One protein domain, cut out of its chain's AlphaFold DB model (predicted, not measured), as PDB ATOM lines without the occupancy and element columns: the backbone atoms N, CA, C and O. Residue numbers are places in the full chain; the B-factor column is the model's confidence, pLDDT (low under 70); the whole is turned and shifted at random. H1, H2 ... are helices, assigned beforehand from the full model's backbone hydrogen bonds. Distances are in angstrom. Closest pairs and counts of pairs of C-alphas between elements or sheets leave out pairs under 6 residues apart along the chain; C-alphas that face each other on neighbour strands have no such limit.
ATOM      1  N   SER A  78      10.269 -51.427  37.461       80.00
ATOM      2  CA  SER A  78       9.964 -50.938  38.799       80.00
ATOM      3  C   SER A  78       9.914 -52.042  39.848       80.00
ATOM      4  O   SER A  78      10.462 -51.847  40.929       80.00
ATOM      5  N   ALA A  79       9.300 -53.186  39.543       83.00
ATOM      6  CA  ALA A  79       9.187 -54.307  40.469       83.00
ATOM      7  C   ALA A  79      10.567 -54.883  40.798       83.00
ATOM      8  O   ALA A  79      10.890 -55.069  41.969       83.00
ATOM      9  N   LEU A  80      11.417 -55.046  39.782       84.75
ATOM     10  CA  LEU A  80      12.776 -55.550  39.959       84.75
ATOM     11  C   LEU A  80      13.634 -54.602  40.812       84.75
ATOM     12  O   LEU A  80      14.336 -55.032  41.722       84.75
ATOM     13  N   VAL A  81      13.543 -53.293  40.564       86.38
ATOM     14  CA  VAL A  81      14.258 -52.283  41.359       86.38
ATOM     15  C   VAL A  81      13.778 -52.245  42.812       86.38
ATOM     16  O   VAL A  81      14.604 -52.100  43.713       86.38
ATOM     17  N   ILE A  82      12.466 -52.352  43.048       85.88
ATOM     18  CA  ILE A  82      11.893 -52.373  44.400       85.88
ATOM     19  C   ILE A  82      12.352 -53.624  45.143       85.88
ATOM     20  O   ILE A  82      12.843 -53.496  46.257       85.88
ATOM     21  N   GLN A  83      12.273 -54.793  44.506       84.62
ATOM     22  CA  GLN A  83      12.707 -56.052  45.099       84.62
ATOM     23  C   GLN A  83      14.180 -55.988  45.521       84.62
ATOM     24  O   GLN A  83      14.497 -56.221  46.681       84.62
ATOM     25  N   MET A  84      15.079 -55.581  44.620       83.44
ATOM     26  CA  MET A  84      16.509 -55.483  44.942       83.44
ATOM     27  C   MET A  84      16.785 -54.459  46.056       83.44
ATOM     28  O   MET A  84      17.728 -54.610  46.831       83.44
ATOM     29  N   HIS A  85      15.975 -53.405  46.159       86.06
ATOM     30  CA  HIS A  85      16.074 -52.448  47.258       86.06
ATOM     31  C   HIS A  85      15.548 -53.017  48.586       86.06
ATOM     32  O   HIS A  85      16.134 -52.748  49.632       86.06
ATOM     33  N   GLU A  86      14.466 -53.798  48.566       80.56
ATOM     34  CA  GLU A  86      13.939 -54.512  49.738       80.56
ATOM     35  C   GLU A  86      14.913 -55.598  50.226       80.56
ATOM     36  O   GLU A  86      15.067 -55.782  51.431       80.56
ATOM     37  N   GLU A  87      15.676 -56.206  49.316       78.31
ATOM     38  CA  GLU A  87      16.826 -57.081  49.607       78.31
ATOM     39  C   GLU A  87      18.046 -56.315  50.175       78.31
ATOM     40  O   GLU A  87      19.078 -56.908  50.491       78.31
ATOM     41  N   GLY A  88      17.948 -54.990  50.328       79.69
ATOM     42  CA  GLY A  88      18.949 -54.153  50.990       79.69
ATOM     43  C   GLY A  88      20.066 -53.633  50.084       79.69
ATOM     44  O   GLY A  88      21.036 -53.057  50.587       79.69
ATOM     45  N   LEU A  89      19.967 -53.793  48.760       80.62
ATOM     46  CA  LEU A  89      20.980 -53.265  47.847       80.62
ATOM     47  C   LEU A  89      20.888 -51.737  47.750       80.62
ATOM     48  O   LEU A  89      19.821 -51.140  47.606       80.62
ATOM     49  N   PHE A  90      22.046 -51.076  47.735       82.94
ATOM     50  CA  PHE A  90      22.108 -49.636  47.510       82.94
ATOM     51  C   PHE A  90      21.824 -49.291  46.045       82.94
ATOM     52  O   PHE A  90      22.234 -50.000  45.130       82.94
ATOM     53  N   ASN A  91      21.244 -48.114  45.792       88.56
ATOM     54  CA  ASN A  91      20.845 -47.669  44.446       88.56
ATOM     55  C   ASN A  91      21.938 -47.778  43.363       88.56
ATOM     56  O   ASN A  91      21.619 -47.943  42.189       88.56
ATOM     57  N   GLN A  92      23.218 -47.628  43.730       86.31
ATOM     58  CA  GLN A  92      24.327 -47.823  42.791       86.31
ATOM     59  C   GLN A  92      24.547 -49.309  42.478       86.31
ATOM     60  O   GLN A  92      24.697 -49.647  41.315       86.31
ATOM     61  N   GLN A  93      24.489 -50.188  43.484       83.75
ATOM     62  CA  GLN A  93      24.623 -51.638  43.302       83.75
ATOM     63  C   GLN A  93      23.476 -52.212  42.476       83.75
ATOM     64  O   GLN A  93      23.713 -53.044  41.613       83.75
ATOM     65  N   ILE A  94      22.249 -51.723  42.690       86.38
ATOM     66  CA  ILE A  94      21.095 -52.079  41.854       86.38
ATOM     67  C   ILE A  94      21.379 -51.696  40.397       86.38
ATOM     68  O   ILE A  94      21.229 -52.517  39.500       86.38
ATOM     69  N   ALA A  95      21.839 -50.466  40.148       88.31
ATOM     70  CA  ALA A  95      22.155 -50.024  38.793       88.31
ATOM     71  C   ALA A  95      23.277 -50.856  38.147       88.31
ATOM     72  O   ALA A  95      23.167 -51.214  36.976       88.31
ATOM     73  N   ASP A  96      24.336 -51.162  38.894       87.19
ATOM     74  CA  ASP A  96      25.465 -51.952  38.401       87.19
ATOM     75  C   ASP A  96      25.021 -53.387  38.077       87.19
ATOM     76  O   ASP A  96      25.226 -53.842  36.955       87.19
ATOM     77  N   ALA A  97      24.285 -54.042  38.978       86.25
ATOM     78  CA  ALA A  97      23.771 -55.398  38.784       86.25
ATOM     79  C   ALA A  97      22.811 -55.511  37.586       86.25
ATOM     80  O   ALA A  97      22.870 -56.476  36.824       86.25
ATOM     81  N   LEU A  98      21.941 -54.518  37.374       87.38
ATOM     82  CA  LEU A  98      21.045 -54.493  36.213       87.38
ATOM     83  C   LEU A  98      21.815 -54.308  34.899       87.38
ATOM     84  O   LEU A  98      21.500 -54.956  33.900       87.38
ATOM     85  N   ASN A  99      22.847 -53.461  34.903       88.94
ATOM     86  CA  ASN A  99      23.710 -53.256  33.742       88.94
ATOM     87  C   ASN A  99      24.552 -54.498  33.417       88.94
ATOM     88  O   ASN A  99      24.676 -54.846  32.244       88.94
ATOM     89  N   GLU A 100      25.101 -55.172  34.429       85.81
ATOM     90  CA  GLU A 100      25.857 -56.423  34.272       85.81
ATOM     91  C   GLU A 100      24.991 -57.541  33.683       85.81
ATOM     92  O   GLU A 100      25.453 -58.306  32.840       85.81
ATOM     93  N   ARG A 101      23.704 -57.582  34.048       82.00
ATOM     94  CA  ARG A 101      22.712 -58.511  33.482       82.00
ATOM     95  C   ARG A 101      22.203 -58.102  32.093       82.00
ATOM     96  O   ARG A 101      21.355 -58.787  31.531       82.00
ATOM     97  N   GLY A 102      22.673 -56.982  31.537       81.88
ATOM     98  CA  GLY A 102      22.240 -56.479  30.230       81.88
ATOM     99  C   GLY A 102      20.791 -55.977  30.189       81.88
ATOM    100  O   GLY A 102      20.260 -55.733  29.103       81.88
ATOM    101  N   ILE A 103      20.152 -55.798  31.349       83.12
ATOM    102  CA  ILE A 103      18.774 -55.319  31.454       83.12
ATOM    103  C   ILE A 103      18.779 -53.823  31.163       83.12
ATOM    104  O   ILE A 103      19.478 -53.051  31.818       83.12
ATOM    105  N   LYS A 104      17.999 -53.387  30.175       84.44
ATOM    106  CA  LYS A 104      17.913 -51.972  29.800       84.44
ATOM    107  C   LYS A 104      16.701 -51.313  30.453       84.44
ATOM    108  O   LYS A 104      15.641 -51.927  30.466       84.44
ATOM    109  N   PRO A 105      16.822 -50.058  30.911       81.88
ATOM    110  CA  PRO A 105      15.674 -49.301  31.384       81.88
ATOM    111  C   PRO A 105      14.647 -49.071  30.264       81.88
ATOM    112  O   PRO A 105      14.987 -48.553  29.195       81.88
ATOM    113  N   GLN A 106      13.375 -49.332  30.546       72.12
ATOM    114  CA  GLN A 106      12.209 -49.042  29.708       72.12
ATOM    115  C   GLN A 106      12.041 -47.545  29.427       72.12
ATOM    116  O   GLN A 106      11.405 -47.168  28.447       72.12
ATOM    117  N   SER A 107      12.664 -46.667  30.221       67.81
ATOM    118  CA  SER A 107      12.639 -45.217  29.987       67.81
ATOM    119  C   SER A 107      13.474 -44.761  28.776       67.81
ATOM    120  O   SER A 107      13.700 -43.563  28.614       67.81
ATOM    121  N   GLY A 108      14.013 -45.688  27.974       67.06
ATOM    122  CA  GLY A 108      14.788 -45.401  26.761       67.06
ATOM    123  C   GLY A 108      16.246 -44.995  27.004       67.06
ATOM    124  O   GLY A 108      16.980 -44.696  26.062       67.06
ATOM    125  N   THR A 109      16.709 -44.983  28.256       73.00
ATOM    126  CA  THR A 109      18.114 -44.703  28.576       73.00
ATOM    127  C   THR A 109      19.004 -45.908  28.284       73.00
ATOM    128  O   THR A 109      18.627 -47.043  28.545       73.00
ATOM    129  N   LYS A 110      20.233 -45.665  27.806       79.12
ATOM    130  CA  LYS A 110      21.168 -46.735  27.405       79.12
ATOM    131  C   LYS A 110      21.618 -47.654  28.549       79.12
ATOM    132  O   LYS A 110      22.019 -48.778  28.273       79.12
ATOM    133  N   LYS A 111      21.611 -47.165  29.794       88.38
ATOM    134  CA  LYS A 111      22.066 -47.897  30.983       88.38
ATOM    135  C   LYS A 111      21.352 -47.428  32.245       88.38
ATOM    136  O   LYS A 111      20.953 -46.264  32.336       88.38
ATOM    137  N   TRP A 112      21.266 -48.310  33.229       90.06
ATOM    138  CA  TRP A 112      20.828 -47.986  34.575       90.06
ATOM    139  C   TRP A 112      21.801 -47.028  35.253       90.06
ATOM    140  O   TRP A 112      23.022 -47.138  35.125       90.06
ATOM    141  N   THR A 113      21.246 -46.070  35.992       90.88
ATOM    142  CA  THR A 113      22.007 -45.130  36.815       90.88
ATOM    143  C   THR A 113      21.405 -45.074  38.210       90.88
ATOM    144  O   THR A 113      20.198 -45.249  38.382       90.88
ATOM    145  N   ARG A 114      22.226 -44.731  39.207       90.19
ATOM    146  CA  ARG A 114      21.773 -44.488  40.585       90.19
ATOM    147  C   ARG A 114      20.587 -43.521  40.665       90.19
ATOM    148  O   ARG A 114      19.689 -43.709  41.484       90.19
ATOM    149  N   ALA A 115      20.597 -42.469  39.844       87.75
ATOM    150  CA  ALA A 115      19.527 -41.475  39.808       87.75
ATOM    151  C   ALA A 115      18.221 -42.065  39.248       87.75
ATOM    152  O   ALA A 115      17.157 -41.820  39.815       87.75
ATOM    153  N   GLY A 116      18.311 -42.884  38.194       87.94
ATOM    154  CA  GLY A 116      17.166 -43.608  37.634       87.94
ATOM    155  C   GLY A 116      16.531 -44.556  38.650       87.94
ATOM    156  O   GLY A 116      15.330 -44.471  38.893       87.94
ATOM    157  N   VAL A 117      17.352 -45.357  39.338       88.88
ATOM    158  CA  VAL A 117      16.908 -46.242  40.429       88.88
ATOM    159  C   VAL A 117      16.209 -45.447  41.539       88.88
ATOM    160  O   VAL A 117      15.094 -45.772  41.940       88.88
ATOM    161  N   SER A 118      16.806 -44.337  41.991       90.12
ATOM    162  CA  SER A 118      16.190 -43.498  43.027       90.12
ATOM    163  C   SER A 118      14.845 -42.908  42.602       90.12
ATOM    164  O   SER A 118      13.967 -42.757  43.450       90.12
ATOM    165  N   LYS A 119      14.683 -42.542  41.326       89.25
ATOM    166  CA  LYS A 119      13.431 -41.984  40.800       89.25
ATOM    167  C   LYS A 119      12.300 -43.010  40.875       89.25
ATOM    168  O   LYS A 119      11.205 -42.659  41.302       89.25
ATOM    169  N   ILE A 120      12.587 -44.262  40.520       88.06
ATOM    170  CA  ILE A 120      11.634 -45.376  40.589       88.06
ATOM    171  C   ILE A 120      11.210 -45.647  42.034       88.06
ATOM    172  O   ILE A 120      10.017 -45.692  42.324       88.06
ATOM    173  N   LEU A 121      12.172 -45.749  42.955       87.94
ATOM    174  CA  LEU A 121      11.877 -46.006  44.369       87.94
ATOM    175  C   LEU A 121      11.038 -44.886  44.994       87.94
ATOM    176  O   LEU A 121      10.085 -45.150  45.719       87.94
ATOM    177  N   LYS A 122      11.336 -43.624  44.661       87.31
ATOM    178  CA  LYS A 122      10.516 -42.486  45.097       87.31
ATOM    179  C   LYS A 122       9.101 -42.566  44.531       87.31
ATOM    180  O   LYS A 122       8.157 -42.411  45.293       87.31
ATOM    181  N   ALA A 123       8.944 -42.841  43.236       82.94
ATOM    182  CA  ALA A 123       7.626 -42.978  42.612       82.94
ATOM    183  C   ALA A 123       6.783 -44.093  43.264       82.94
ATOM    184  O   ALA A 123       5.588 -43.910  43.482       82.94
ATOM    185  N   SER A 124       7.414 -45.206  43.652       78.38
ATOM    186  CA  SER A 124       6.753 -46.292  44.388       78.38
ATOM    187  C   SER A 124       6.274 -45.868  45.783       78.38
ATOM    188  O   SER A 124       5.162 -46.210  46.184       78.38
ATOM    189  N   LEU A 125       7.075 -45.082  46.512       67.81
ATOM    190  CA  LEU A 125       6.706 -44.579  47.839       67.81
ATOM    191  C   LEU A 125       5.522 -43.604  47.796       67.81
ATOM    192  O   LEU A 125       4.670 -43.657  48.678       67.81
ATOM    193  N   TYR A 126       5.434 -42.752  46.768       61.50
ATOM    194  CA  TYR A 126       4.273 -41.874  46.578       61.50
ATOM    195  C   TYR A 126       2.996 -42.682  46.298       61.50
ATOM    196  O   TYR A 126       1.984 -42.457  46.950       61.50
ATOM    197  N   SER A 127       3.074 -43.718  45.455       59.66
ATOM    198  CA  SER A 127       1.920 -44.578  45.154       59.66
ATOM    199  C   SER A 127       1.396 -45.373  46.363       59.66
ATOM    200  O   SER A 127       0.215 -45.706  46.394       59.66
ATOM    201  N   LYS A 128       2.242 -45.685  47.360       57.72
ATOM    202  CA  LYS A 128       1.823 -46.356  48.609       57.72
ATOM    203  C   LYS A 128       1.129 -45.408  49.602       57.72
ATOM    204  O   LYS A 128       0.385 -45.885  50.456       57.72
ATOM    205  N   ASN A 129       1.366 -44.098  49.508       55.47
ATOM    206  CA  ASN A 129       0.760 -43.102  50.398       55.47
ATOM    207  C   ASN A 129      -0.628 -42.644  49.918       55.47
ATOM    208  O   ASN A 129      -1.481 -42.371  50.755       55.47
ATOM    209  N   ASP A 130      -0.887 -42.648  48.607       54.34
ATOM    210  CA  ASP A 130      -2.191 -42.256  48.045       54.34
ATOM    211  C   ASP A 130      -3.305 -43.306  48.248       54.34
ATOM    212  O   ASP A 130      -4.477 -42.994  48.074       54.34
ATOM    213  N   MET A 131      -2.980 -44.540  48.662       50.81
ATOM    214  CA  MET A 131      -3.976 -45.576  49.008       50.81
ATOM    215  C   MET A 131      -4.361 -45.599  50.499       50.81
ATOM    216  O   MET A 131      -5.092 -46.492  50.926       50.81
TER     217      MET A 131
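What this domain is: This is residues 78 to 131 of the 133 residues of the protein "Recombinase" of Vibrio diazotrophicus (UniProt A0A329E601). Three helices make a small cluster: the long H3 runs along the longest axis, the short H1 packs nearly at right angles on residues 117 to 124 of it, and the short H2 meets it at a steep tilt where H3 begins, at residues 114 to 118. H1 and H2 also pack on each other, a long loop of residues 101 to 113 folds back from the end of H2 to the start of H3, and residues 126 to 131, of which 126 to 129 belong to H3, stick out as a free end. The printed part has 54 residues with three named helices, in the order H1, H2, H3, and no named strand; the class is all helix. The whole is compact, with a radius of gyration of the C-alphas of 11.0 A, and the C-alphas span 34 by 25 by 15 A.

Where its parts are: H1 is residues 78 to 86, 12.2 A from first to last C-alpha, and begins with C-alpha 78 at (9.964, -50.938, 38.799). H2 is residues 91 to 100, 14.3 A long in the same measure, and begins with C-alpha 91 at (20.845, -47.669, 44.446). H3 is residues 114 to 129, the longest helix with 16 residues and 23.2 A, and ends with C-alpha 129 at (0.760, -43.102, 50.398).

How they stand to each other: H1 and H2 touch, the closest C-alphas being those of Met 84 and Ile 94, 6.5 A apart. Their lines stand at a steep tilt of 58 degrees, and they run opposite ways. H1 and H3 touch about perpendicular, at 88 degrees, with residues 117 to 124 alone of H3; their closest C-alphas, those of Ser 78 and Ile 120, are 6.1 A apart. H2 and H3 touch with residues 114 to 118 alone of H3, and their closest C-alphas, those of Gln 92 and Arg 114, are 4.7 A apart. These two run opposite ways at a steep tilt of 62 degrees. The packing of the helices is mostly crossed, with 0 of the 3 pairs that touch at a shallow tilt. In H1, H2 and H3 every O i to N i+4 pair is within hydrogen-bond range.

The domain as a whole: The two C-alphas farthest apart are those of Glu 100 and Met 131, at 35.0 A. The printed part has no cut. The link from H1 to H2 is tight, with 4 residues, and that from H2 to H3 is long, with 13. Residues 126 to 131 stand free. The mean pLDDT of the printed part is 80.6, and residues 107 to 108 and 125 to 131 are under 70.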